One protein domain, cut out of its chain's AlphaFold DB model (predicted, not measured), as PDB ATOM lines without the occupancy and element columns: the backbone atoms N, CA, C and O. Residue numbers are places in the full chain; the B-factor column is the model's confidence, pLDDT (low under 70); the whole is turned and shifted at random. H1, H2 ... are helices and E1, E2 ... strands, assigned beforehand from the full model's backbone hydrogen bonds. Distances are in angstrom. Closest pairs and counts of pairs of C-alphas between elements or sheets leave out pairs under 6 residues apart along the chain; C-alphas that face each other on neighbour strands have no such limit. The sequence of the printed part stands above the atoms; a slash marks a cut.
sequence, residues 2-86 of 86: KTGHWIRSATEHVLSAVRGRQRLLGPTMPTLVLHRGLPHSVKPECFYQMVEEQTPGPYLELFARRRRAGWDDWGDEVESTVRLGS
ATOM      1  N   LYS A   2     -46.328  44.521 -22.200       67.19
ATOM      2  CA  LYS A   2     -45.117  43.700 -21.962       67.19
ATOM      3  C   LYS A   2     -45.471  42.205 -22.011       67.19
ATOM      4  O   LYS A   2     -46.574  41.831 -21.606       67.19
ATOM      5  N   THR A   3     -44.579  41.368 -22.525       83.06
ATOM      6  CA  THR A   3     -44.744  39.905 -22.631       83.06
ATOM      7  C   THR A   3     -44.355  39.195 -21.327       83.06
ATOM      8  O   THR A   3     -43.863  39.834 -20.396       83.06
ATOM      9  N   GLY A   4     -44.617  37.889 -21.230       86.19
ATOM     10  CA  GLY A   4     -44.215  37.041 -20.098       86.19
ATOM     11  C   GLY A   4     -45.399  36.456 -19.323       86.19
ATOM     12  O   GLY A   4     -46.317  37.199 -18.967       86.19
ATOM     13  N   HIS A   5     -45.359  35.136 -19.101       88.38
ATOM     14  CA  HIS A   5     -46.417  34.344 -18.455       88.38
ATOM     15  C   HIS A   5     -46.273  34.316 -16.925       88.38
ATOM     16  O   HIS A   5     -47.188  34.731 -16.226       88.38
ATOM     17  N   TRP A   6     -45.102  33.915 -16.414       91.62
ATOM     18  CA  TRP A   6     -44.804  33.883 -14.972       91.62
ATOM     19  C   TRP A   6     -44.050  35.131 -14.490       91.62
ATOM     20  O   TRP A   6     -44.344  35.673 -13.430       91.62
ATOM     21  N   ILE A   7     -43.092  35.612 -15.291       93.62
ATOM     22  CA  ILE A   7     -42.286  36.813 -15.030       93.62
ATOM     23  C   ILE A   7     -42.375  37.714 -16.259       93.62
ATOM     24  O   ILE A   7     -42.317  37.241 -17.395       93.62
ATOM     25  N   ARG A   8     -42.548  39.019 -16.038       91.75
ATOM     26  CA  ARG A   8     -42.744  39.995 -17.116       91.75
ATOM     27  C   ARG A   8     -41.409  40.317 -17.788       91.75
ATOM     28  O   ARG A   8     -40.449  40.681 -17.113       91.75
ATOM     29  N   SER A   9     -41.366  40.223 -19.115       90.88
ATOM     30  CA  SER A   9     -40.193  40.575 -19.917       90.88
ATOM     31  C   SER A   9     -39.864  42.062 -19.757       90.88
ATOM     32  O   SER A   9     -40.741  42.923 -19.883       90.88
ATOM     33  N   ALA A  10     -38.592  42.353 -19.495       91.31
ATOM     34  CA  ALA A  10     -38.074  43.713 -19.348       91.31
ATOM     35  C   ALA A  10     -36.898  44.023 -20.289       91.31
ATOM     36  O   ALA A  10     -36.461  45.168 -20.338       91.31
ATOM     37  N   THR A  11     -36.411  43.028 -21.031       91.62
ATOM     38  CA  THR A  11     -35.259  43.129 -21.932       91.62
ATOM     39  C   THR A  11     -35.605  42.592 -23.314       91.62
ATOM     40  O   THR A  11     -36.382  41.645 -23.441       91.62
ATOM     41  N   GLU A  12     -34.968  43.160 -24.331       92.88
ATOM     42  CA  GLU A  12     -34.873  42.596 -25.677       92.88
ATOM     43  C   GLU A  12     -33.424  42.147 -25.888       92.88
ATOM     44  O   GLU A  12     -32.495  42.825 -25.445       92.88
ATOM     45  N   HIS A  13     -33.217  40.980 -26.496       94.25
ATOM     46  CA  HIS A  13     -31.885  40.400 -26.662       94.25
ATOM     47  C   HIS A  13     -31.388  40.563 -28.095       94.25
ATOM     48  O   HIS A  13     -32.126  40.329 -29.049       94.25
ATOM     49  N   VAL A  14     -30.110  40.912 -28.227       94.75
ATOM     50  CA  VAL A  14     -29.385  40.959 -29.498       94.75
ATOM     51  C   VAL A  14     -28.319  39.875 -29.461       94.75
ATOM     52  O   VAL A  14     -27.487  39.847 -28.556       94.75
ATOM     53  N   LEU A  15     -28.343  38.983 -30.449       95.06
ATOM     54  CA  LEU A  15     -27.288  37.997 -30.644       95.06
ATOM     55  C   LEU A  15     -26.271  38.566 -31.632       95.06
ATOM     56  O   LEU A  15     -26.622  38.878 -32.767       95.06
ATOM     57  N   SER A  16     -25.019  38.693 -31.197       93.00
ATOM     58  CA  SER A  16     -23.901  39.055 -32.069       93.00
ATOM     59  C   SER A  16     -23.137  37.794 -32.449       93.00
ATOM     60  O   SER A  16     -22.705  37.036 -31.579       93.00
ATOM     61  N   ALA A  17     -23.004  37.551 -33.749       93.56
ATOM     62  CA  ALA A  17     -22.350  36.371 -34.293       93.56
ATOM     63  C   ALA A  17     -21.436  36.762 -35.455       93.56
ATOM     64  O   ALA A  17     -21.700  37.719 -36.181       93.56
ATOM     65  N   VAL A  18     -20.365  35.994 -35.643       94.19
ATOM     66  CA  VAL A  18     -19.378  36.204 -36.705       94.19
ATOM     67  C   VAL A  18     -19.287  34.947 -37.557       94.19
ATOM     68  O   VAL A  18     -19.199  33.836 -37.037       94.19
ATOM     69  N   ARG A  19     -19.257  35.129 -38.877       93.12
ATOM     70  CA  ARG A  19     -18.875  34.085 -39.830       93.12
ATOM     71  C   ARG A  19     -17.459  34.364 -40.333       93.12
ATOM     72  O   ARG A  19     -17.173  35.467 -40.783       93.12
ATOM     73  N   GLY A  20     -16.585  33.359 -40.293       94.19
ATOM     74  CA  GLY A  20     -15.181  33.525 -40.677       94.19
ATOM     75  C   GLY A  20     -14.382  34.287 -39.615       94.19
ATOM     76  O   GLY A  20     -14.557  34.053 -38.422       94.19
ATOM     77  N   ARG A  21     -13.483  35.182 -40.043       90.88
ATOM     78  CA  ARG A  21     -12.633  35.976 -39.144       90.88
ATOM     79  C   ARG A  21     -12.930  37.461 -39.316       90.88
ATOM     80  O   ARG A  21     -12.401  38.086 -40.228       90.88
ATOM     81  N   GLN A  22     -13.713  38.010 -38.393       90.31
ATOM     82  CA  GLN A  22     -14.050  39.429 -38.345       90.31
ATOM     83  C   GLN A  22     -13.518  40.061 -37.059       90.31
ATOM     84  O   GLN A  22     -13.697  39.507 -35.976       90.31
ATOM     85  N   ARG A  23     -12.843  41.209 -37.174       90.75
ATOM     86  CA  ARG A  23     -12.400  42.003 -36.017       90.75
ATOM     87  C   ARG A  23     -13.380  43.144 -35.767       90.75
ATOM     88  O   ARG A  23     -13.938  43.681 -36.721       90.75
ATOM     89  N   LEU A  24     -13.538  43.515 -34.496       93.69
ATOM     90  CA  LEU A  24     -14.226  44.747 -34.120       93.69
ATOM     91  C   LEU A  24     -13.449  45.963 -34.639       93.69
ATOM     92  O   LEU A  24     -12.215  45.931 -34.680       93.69
ATOM     93  N   LEU A  25     -14.173  47.014 -35.020       94.69
ATOM     94  CA  LEU A  25     -13.588  48.310 -35.374       94.69
ATOM     95  C   LEU A  25     -13.249  49.152 -34.135       94.69
ATOM     96  O   LEU A  25     -12.252  49.872 -34.143       94.69
ATOM     97  N   GLY A  26     -14.056  49.040 -33.078       92.56
ATOM     98  CA  GLY A  26     -13.945  49.829 -31.853       92.56
ATOM     99  C   GLY A  26     -13.521  49.031 -30.611       92.56
ATOM    100  O   GLY A  26     -13.249  47.826 -30.685       92.56
ATOM    101  N   PRO A  27     -13.451  49.700 -29.444       92.94
ATOM    102  CA  PRO A  27     -13.258  49.031 -28.161       92.94
ATOM    103  C   PRO A  27     -14.476  48.171 -27.801       92.94
ATOM    104  O   PRO A  27     -15.598  48.447 -28.224       92.94
ATOM    105  N   THR A  28     -14.265  47.152 -26.964       90.75
ATOM    106  CA  THR A  28     -15.352  46.307 -26.449       90.75
ATOM    107  C   THR A  28     -16.364  47.124 -25.653       90.75
ATOM    108  O   THR A  28     -15.973  47.970 -24.849       90.75
ATOM    109  N   MET A  29     -17.650  46.809 -25.804       90.75
ATOM    110  CA  MET A  29     -18.739  47.504 -25.116       90.75
ATOM    111  C   MET A  29     -19.511  46.578 -24.164       90.75
ATOM    112  O   MET A  29     -19.512  45.360 -24.363       90.75
ATOM    113  N   PRO A  30     -20.197  47.125 -23.144       93.75
ATOM    114  CA  PRO A  30     -21.097  46.353 -22.292       93.75
ATOM    115  C   PRO A  30     -22.258  45.740 -23.083       93.75
ATOM    116  O   PRO A  30     -22.785  46.343 -24.011       93.75
ATOM    117  N   THR A  31     -22.716  44.562 -22.660       94.38
ATOM    118  CA  THR A  31     -23.861  43.867 -23.280       94.38
ATOM    119  C   THR A  31     -25.222  44.409 -22.835       94.38
ATOM    120  O   THR A  31     -26.246  44.043 -23.410       94.38
ATOM    121  N   LEU A  32     -25.253  45.271 -21.814       95.31
ATOM    122  CA  LEU A  32     -26.465  45.912 -21.314       95.31
ATOM    123  C   LEU A  32     -26.536  47.357 -21.800       95.31
ATOM    124  O   LEU A  32     -25.685  48.177 -21.459       95.31
ATOM    125  N   VAL A  33     -27.616  47.677 -22.508       93.81
ATOM    126  CA  VAL A  33     -27.977  49.048 -22.875       93.81
ATOM    127  C   VAL A  33     -29.331  49.371 -22.260       93.81
ATOM    128  O   VAL A  33     -30.319  48.679 -22.503       93.81
ATOM    129  N   LEU A  34     -29.383  50.426 -21.448       95.38
ATOM    130  CA  LEU A  34     -30.630  50.935 -20.886       95.38
ATOM    131  C   LEU A  34     -31.203  52.002 -21.818       95.38
ATOM    132  O   LEU A  34     -30.574  53.028 -22.064       95.38
ATOM    133  N   HIS A  35     -32.412  51.770 -22.318       93.75
ATOM    134  CA  HIS A  35     -33.109  52.691 -23.208       93.75
ATOM    135  C   HIS A  35     -34.588  52.790 -22.816       93.75
ATOM    136  O   HIS A  35     -35.162  51.860 -22.245       93.75
ATOM    137  N   ARG A  36     -35.227  53.928 -23.114       92.31
ATOM    138  CA  ARG A  36     -36.680  54.073 -22.925       92.31
ATOM    139  C   ARG A  36     -37.426  53.141 -23.884       92.31
ATOM    140  O   ARG A  36     -36.996  52.944 -25.015       92.31
ATOM    141  N   GLY A  37     -38.553  52.585 -23.450       90.19
ATOM    142  CA  GLY A  37     -39.388  51.768 -24.333       90.19
ATOM    143  C   GLY A  37     -39.859  52.571 -25.549       90.19
ATOM    144  O   GLY A  37     -40.243  53.733 -25.410       90.19
ATOM    145  N   LEU A  38     -39.822  51.947 -26.723       91.56
ATOM    146  CA  LEU A  38     -40.284  52.512 -27.990       91.56
ATOM    147  C   LEU A  38     -41.589  51.829 -28.436       91.56
ATOM    148  O   LEU A  38     -42.003  50.841 -27.816       91.56
ATOM    149  N   PRO A  39     -42.273  52.342 -29.480       91.75
ATOM    150  CA  PRO A  39     -43.395  51.638 -30.087       91.75
ATOM    151  C   PRO A  39     -43.025  50.210 -30.499       91.75
ATOM    152  O   PRO A  39     -41.856  49.872 -30.689       91.75
ATOM    153  N   HIS A  40     -44.044  49.363 -30.629       87.69
ATOM    154  CA  HIS A  40     -43.865  47.948 -30.933       87.69
ATOM    155  C   HIS A  40     -42.939  47.722 -32.141       87.69
ATOM    156  O   HIS A  40     -43.122  48.331 -33.192       87.69
ATOM    157  N   SER A  41     -41.959  46.828 -31.964       85.12
ATOM    158  CA  SER A  41     -40.965  46.432 -32.975       85.12
ATOM    159  C   SER A  41     -40.010  47.540 -33.451       85.12
ATOM    160  O   SER A  41     -39.258  47.319 -34.401       85.12
ATOM    161  N   VAL A  42     -39.985  48.708 -32.801       92.69
ATOM    162  CA  VAL A  42     -39.013  49.766 -33.106       92.69
ATOM    163  C   VAL A  42     -37.720  49.514 -32.337       92.69
ATOM    164  O   VAL A  42     -37.660  49.692 -31.121       92.69
ATOM    165  N   LYS A  43     -36.663  49.148 -33.067       93.06
ATOM    166  CA  LYS A  43     -35.310  49.039 -32.510       93.06
ATOM    167  C   LYS A  43     -34.793  50.429 -32.092       93.06
ATOM    168  O   LYS A  43     -35.019  51.399 -32.829       93.06
ATOM    169  N   PRO A  44     -34.103  50.564 -30.948       94.38
ATOM    170  CA  PRO A  44     -33.533  51.840 -30.528       94.38
ATOM    171  C   PRO A  44     -32.365  52.259 -31.429       94.38
ATOM    172  O   PRO A  44     -31.649  51.414 -31.954       94.38
ATOM    173  N   GLU A  45     -32.147  53.566 -31.590       94.50
ATOM    174  CA  GLU A  45     -31.096  54.093 -32.478       94.50
ATOM    175  C   GLU A  45     -29.686  53.660 -32.044       94.50
ATOM    176  O   GLU A  45     -28.837  53.360 -32.882       94.50
ATOM    177  N   CYS A  46     -29.471  53.517 -30.733       94.50
ATOM    178  CA  CYS A  46     -28.208  53.034 -30.176       94.50
ATOM    179  C   CYS A  46     -27.830  51.621 -30.651       94.50
ATOM    180  O   CYS A  46     -26.649  51.292 -30.663       94.50
ATOM    181  N   PHE A  47     -28.797  50.792 -31.074       95.25
ATOM    182  CA  PHE A  47     -28.494  49.497 -31.687       95.25
ATOM    183  C   PHE A  47     -27.752  49.674 -33.014       95.25
ATOM    184  O   PHE A  47     -26.744  49.011 -33.239       95.25
ATOM    185  N   TYR A  48     -28.220  50.574 -33.879       95.88
ATOM    186  CA  TYR A  48     -27.592  50.784 -35.180       95.88
ATOM    187  C   TYR A  48     -26.237  51.474 -35.053       95.88
ATOM    188  O   TYR A  48     -25.282  51.041 -35.688       95.88
ATOM    189  N   GLN A  49     -26.135  52.472 -34.168       94.38
ATOM    190  CA  GLN A  49     -24.862  53.125 -33.848       94.38
ATOM    191  C   GLN A  49     -23.829  52.107 -33.357       94.38
ATOM    192  O   GLN A  49     -22.711  52.074 -33.858       94.38
ATOM    193  N   MET A  50     -24.227  51.203 -32.454       95.12
ATOM    194  CA  MET A  50     -23.370  50.103 -32.015       95.12
ATOM    195  C   MET A  50     -22.888  49.249 -33.193       95.12
ATOM    196  O   MET A  50     -21.711  48.902 -33.239       95.12
ATOM    197  N   VAL A  51     -23.770  48.867 -34.122       95.69
ATOM    198  CA  VAL A  51     -23.371  48.046 -35.277       95.69
ATOM    199  C   VAL A  51     -22.361  48.796 -36.149       95.69
ATOM    200  O   VAL A  51     -21.329  48.221 -36.497       95.69
ATOM    201  N   GLU A  52     -22.613  50.070 -36.444       95.56
ATOM    202  CA  GLU A  52     -21.757  50.920 -37.282       95.56
ATOM    203  C   GLU A  52     -20.381  51.187 -36.645       95.56
ATOM    204  O   GLU A  52     -19.361  51.162 -37.330       95.56
ATOM    205  N   GLU A  53     -20.325  51.376 -35.325       94.38
ATOM    206  CA  GLU A  53     -19.077  51.606 -34.583       94.38
ATOM    207  C   GLU A  53     -18.246  50.331 -34.389       94.38
ATOM    208  O   GLU A  53     -17.019  50.391 -34.278       94.38
ATOM    209  N   GLN A  54     -18.898  49.170 -34.297       95.12
ATOM    210  CA  GLN A  54     -18.245  47.915 -33.918       95.12
ATOM    211  C   GLN A  54     -17.937  47.014 -35.111       95.12
ATOM    212  O   GLN A  54     -17.006  46.210 -35.035       95.12
ATOM    213  N   THR A  55     -18.679  47.128 -36.212       94.62
ATOM    214  CA  THR A  55     -18.562  46.230 -37.366       94.62
ATOM    215  C   THR A  55     -18.370  47.018 -38.656       94.62
ATOM    216  O   THR A  55     -19.024  48.043 -38.847       94.62
ATOM    217  N   PRO A  56     -17.486  46.581 -39.570       93.44
ATOM    218  CA  PRO A  56     -17.392  47.219 -40.873       93.44
ATOM    219  C   PRO A  56     -18.560  46.798 -41.760       93.44
ATOM    220  O   PRO A  56     -18.992  45.645 -41.723       93.44
ATOM    221  N   GLY A  57     -19.022  47.740 -42.580       93.69
ATOM    222  CA  GLY A  57     -19.997  47.473 -43.629       93.69
ATOM    223  C   GLY A  57     -19.429  46.631 -44.784       93.69
ATOM    224  O   GLY A  57     -18.249  46.258 -44.777       93.69
ATOM    225  N   PRO A  58     -20.247  46.358 -45.815       95.25
ATOM    226  CA  PRO A  58     -21.615  46.857 -46.011       95.25
ATOM    227  C   PRO A  58     -22.630  46.277 -45.010       95.25
ATOM    228  O   PRO A  58     -22.407  45.202 -44.454       95.25
ATOM    229  N   TYR A  59     -23.739  46.990 -44.786       97.44
ATOM    230  CA  TYR A  59     -24.789  46.601 -43.839       97.44
ATOM    231  C   TYR A  59     -26.093  46.245 -44.555       97.44
ATOM    232  O   TYR A  59     -26.460  46.901 -45.525       97.44
ATOM    233  N   LEU A  60     -26.804  45.239 -44.039       96.75
ATOM    234  CA  LEU A  60     -28.116  44.808 -44.523       96.75
ATOM    235  C   LEU A  60     -29.065  44.618 -43.335       96.75
ATOM    236  O   LEU A  60     -28.787  43.803 -42.450       96.75
ATOM    237  N   GLU A  61     -30.198  45.321 -43.328       97.00
ATOM    238  CA  GLU A  61     -31.305  45.058 -42.408       97.00
ATOM    239  C   GLU A  61     -32.361  44.175 -43.089       97.00
ATOM    240  O   GLU A  61     -32.993  44.558 -44.072       97.00
ATOM    241  N   LEU A  62     -32.572  42.979 -42.535       96.44
ATOM    242  CA  LEU A  62     -33.655  42.082 -42.934       96.44
ATOM    243  C   LEU A  62     -34.920  42.358 -42.116       96.44
ATOM    244  O   LEU A  62     -34.849  42.655 -40.920       96.44
ATOM    245  N   PHE A  63     -36.074  42.179 -42.757       95.62
ATOM    246  CA  PHE A  63     -37.396  42.502 -42.214       95.62
ATOM    247  C   PHE A  63     -37.503  43.976 -41.791       95.62
ATOM    248  O   PHE A  63     -38.107  44.309 -40.765       95.62
ATOM    249  N   ALA A  64     -36.873  44.855 -42.571       95.31
ATOM    250  CA  ALA A  64     -36.874  46.289 -42.338       95.31
ATOM    251  C   ALA A  64     -38.293  46.866 -42.484       95.31
ATOM    252  O   ALA A  64     -39.051  46.494 -43.379       95.31
ATOM    253  N   ARG A  65     -38.644  47.797 -41.589       93.94
ATOM    254  CA  ARG A  65     -39.909  48.568 -41.628       93.94
ATOM    255  C   ARG A  65     -39.704  50.057 -41.896       93.94
ATOM    256  O   ARG A  65     -40.650  50.830 -41.974       93.94
ATOM    257  N   ARG A  66     -38.446  50.481 -41.965       93.19
ATOM    258  CA  ARG A  66     -38.011  51.847 -42.250       93.19
ATOM    259  C   ARG A  66     -36.644  51.769 -42.902       93.19
ATOM    260  O   ARG A  66     -35.890  50.857 -42.585       93.19
ATOM    261  N   ARG A  67     -36.342  52.725 -43.776       93.94
ATOM    262  CA  ARG A  67     -35.041  52.790 -44.441       93.94
ATOM    263  C   ARG A  67     -33.998  53.420 -43.536       93.94
ATOM    264  O   ARG A  67     -34.316  54.356 -42.792       93.94
ATOM    265  N   ARG A  68     -32.756  52.957 -43.651       94.06
ATOM    266  CA  ARG A  68     -31.606  53.566 -42.979       94.06
ATOM    267  C   ARG A  68     -30.550  53.979 -43.996       94.06
ATOM    268  O   ARG A  68     -30.133  53.205 -44.846       94.06
ATOM    269  N   ALA A  69     -30.096  55.227 -43.902       93.81
ATOM    270  CA  ALA A  69     -29.032  55.716 -44.771       93.81
ATOM    271  C   ALA A  69     -27.741  54.908 -44.549       93.81
ATOM    272  O   ALA A  69     -27.339  54.679 -43.412       93.81
ATOM    273  N   GLY A  70     -27.094  54.493 -45.640       94.81
ATOM    274  CA  GLY A  70     -25.873  53.680 -45.593       94.81
ATOM    275  C   GLY A  70     -26.105  52.180 -45.379       94.81
ATOM    276  O   GLY A  70     -25.130  51.435 -45.310       94.81
ATOM    277  N   TRP A  71     -27.362  51.742 -45.292       97.62
ATOM    278  CA  TRP A  71     -27.741  50.337 -45.193       97.62
ATOM    279  C   TRP A  71     -28.519  49.914 -46.431       97.62
ATOM    280  O   TRP A  71     -29.257  50.702 -47.024       97.62
ATOM    281  N   ASP A  72     -28.360  48.648 -46.787       97.75
ATOM    282  CA  ASP A  72     -29.344  47.960 -47.597       97.75
ATOM    283  C   ASP A  72     -30.517  47.520 -46.719       97.75
ATOM    284  O   ASP A  72     -30.335  47.057 -45.590       97.75
ATOM    285  N   ASP A  73     -31.727  47.639 -47.253       97.25
ATOM    286  CA  ASP A  73     -32.962  47.307 -46.555       97.25
ATOM    287  C   ASP A  73     -33.705  46.228 -47.342       97.25
ATOM    288  O   ASP A  73     -33.888  46.333 -48.558       97.25
ATOM    289  N   TRP A  74     -34.180  45.196 -46.651       97.31
ATOM    290  CA  TRP A  74     -35.065  44.193 -47.230       97.31
ATOM    291  C   TRP A  74     -36.232  43.920 -46.284       97.31
ATOM    292  O   TRP A  74     -36.023  43.599 -45.112       97.31
ATOM    293  N   GLY A  75     -37.466  44.030 -46.767       95.44
ATOM    294  CA  GLY A  75     -38.667  43.801 -45.963       95.44
ATOM    295  C   GLY A  75     -39.957  44.146 -46.703       95.44
ATOM    296  O   GLY A  75     -39.926  44.839 -47.713       95.44
ATOM    297  N   ASP A  76     -41.089  43.675 -46.178       94.75
ATOM    298  CA  ASP A  76     -42.407  43.828 -46.819       94.75
ATOM    299  C   ASP A  76     -43.030  45.223 -46.622       94.75
ATOM    300  O   ASP A  76     -43.959  45.604 -47.328       94.75
ATOM    301  N   GLU A  77     -42.530  45.993 -45.650       93.19
ATOM    302  CA  GLU A  77     -43.022  47.339 -45.312       93.19
ATOM    303  C   GLU A  77     -42.140  48.458 -45.900       93.19
ATOM    304  O   GLU A  77     -42.380  49.640 -45.656       93.19
ATOM    305  N   VAL A  78     -41.110  48.102 -46.674       94.44
ATOM    306  CA  VAL A  78     -40.205  49.041 -47.345       94.44
ATOM    307  C   VAL A  78     -39.939  48.605 -48.780       94.44
ATOM    308  O   VAL A  78     -39.993  47.425 -49.116       94.44
ATOM    309  N   GLU A  79     -39.596  49.555 -49.643       94.81
ATOM    310  CA  GLU A  79     -39.034  49.209 -50.946       94.81
ATOM    311  C   GLU A  79     -37.645  48.594 -50.740       94.81
ATOM    312  O   GLU A  79     -36.704  49.279 -50.334       94.81
ATOM    313  N   SER A  80     -37.541  47.287 -50.988       95.56
ATOM    314  CA  SER A  80     -36.302  46.539 -50.789       95.56
ATOM    315  C   SER A  80     -35.206  47.022 -51.744       95.56
ATOM    316  O   SER A  80     -35.422  47.119 -52.952       95.56
ATOM    317  N   THR A  81     -34.014  47.296 -51.211       96.31
ATOM    318  CA  THR A  81     -32.855  47.779 -51.989       96.31
ATOM    319  C   THR A  81     -32.046  46.650 -52.602       96.31
ATOM    320  O   THR A  81     -31.328  46.849 -53.581       96.31
ATOM    321  N   VAL A  82     -32.194  45.448 -52.049       95.19
ATOM    322  CA  VAL A  82     -31.515  44.237 -52.496       95.19
ATOM    323  C   VAL A  82     -32.519  43.184 -52.932       95.19
ATOM    324  O   VAL A  82     -33.649  43.116 -52.447       95.19
ATOM    325  N   ARG A  83     -32.082  42.309 -53.836       93.00
ATOM    326  CA  ARG A  83     -32.782  41.062 -54.141       93.00
ATOM    327  C   ARG A  83     -32.069  39.935 -53.413       93.00
ATOM    328  O   ARG A  83     -30.894  39.684 -53.672       93.00
ATOM    329  N   LEU A  84     -32.774  39.274 -52.502       87.44
ATOM    330  CA  LEU A  84     -32.323  37.987 -51.981       87.44
ATOM    331  C   LEU A  84     -32.442  36.955 -53.113       87.44
ATOM    332  O   LEU A  84     -33.272  37.135 -54.001       87.44
ATOM    333  N   GLY A  85     -31.544  35.967 -53.133       83.38
ATOM    334  CA  GLY A  85     -31.303  35.085 -54.283       83.38
ATOM    335  C   GLY A  85     -32.555  34.514 -54.963       83.38
ATOM    336  O   GLY A  85     -33.598  34.350 -54.334       83.38
ATOM    337  N   SER A  86     -32.397  34.232 -56.260       57.03
ATOM    338  CA  SER A  86     -33.394  33.648 -57.171       57.03
ATOM    339  C   SER A  86     -33.952  32.311 -56.706       57.03
ATOM    340  O   SER A  86     -33.110  31.476 -56.296       57.03
TER     341      SER A  86
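AT A GLANCE: This is residues 2 to 86 of the 86 residues of an uncharacterized protein of Tautonia plasticadhaerens (UniProt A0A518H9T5). With little regular structure, the domain is mostly a long winding chain: residues 2 to 44 run out to about Gly 20 and fold back in a wide loop, before one short helix and a two-stranded parallel ribbon. Residues 3 to 9 stick out at one end. The 85 printed residues hold H1, E1 and E2 in that order; the class is mixed, with only 18 residues in named elements. The whole is loose, radius of gyration of the C-alphas 15.1 A, spanning 43 by 34 by 22 A.

HOW THE PARTS SIT: H1, residues 45 to 54, has every O i to N i+4 pair within hydrogen-bond range. A tight link joins it to E1, residues 59 to 62. E2, residues 71 to 74, is parallel to E1 at 21 degrees; N 61 and O 72 are 2.9 A apart, within hydrogen-bond range. H1 and E2 are apart.

IN THESE COORDINATES: H1 measures 14.3 A from C-alpha 45 at (-31.096, 54.093, -32.478) to C-alpha 54. E1 measures 10.0 A; E2 measures 9.8 A, ending at C-alpha 74 (-35.065, 44.193, -47.230).

THE WHOLE: The farthest C-alphas, Trp 6 and Ser 86, are 43.7 A apart. The printed part has no cut. Residues 2 and 86 have pLDDT under 70.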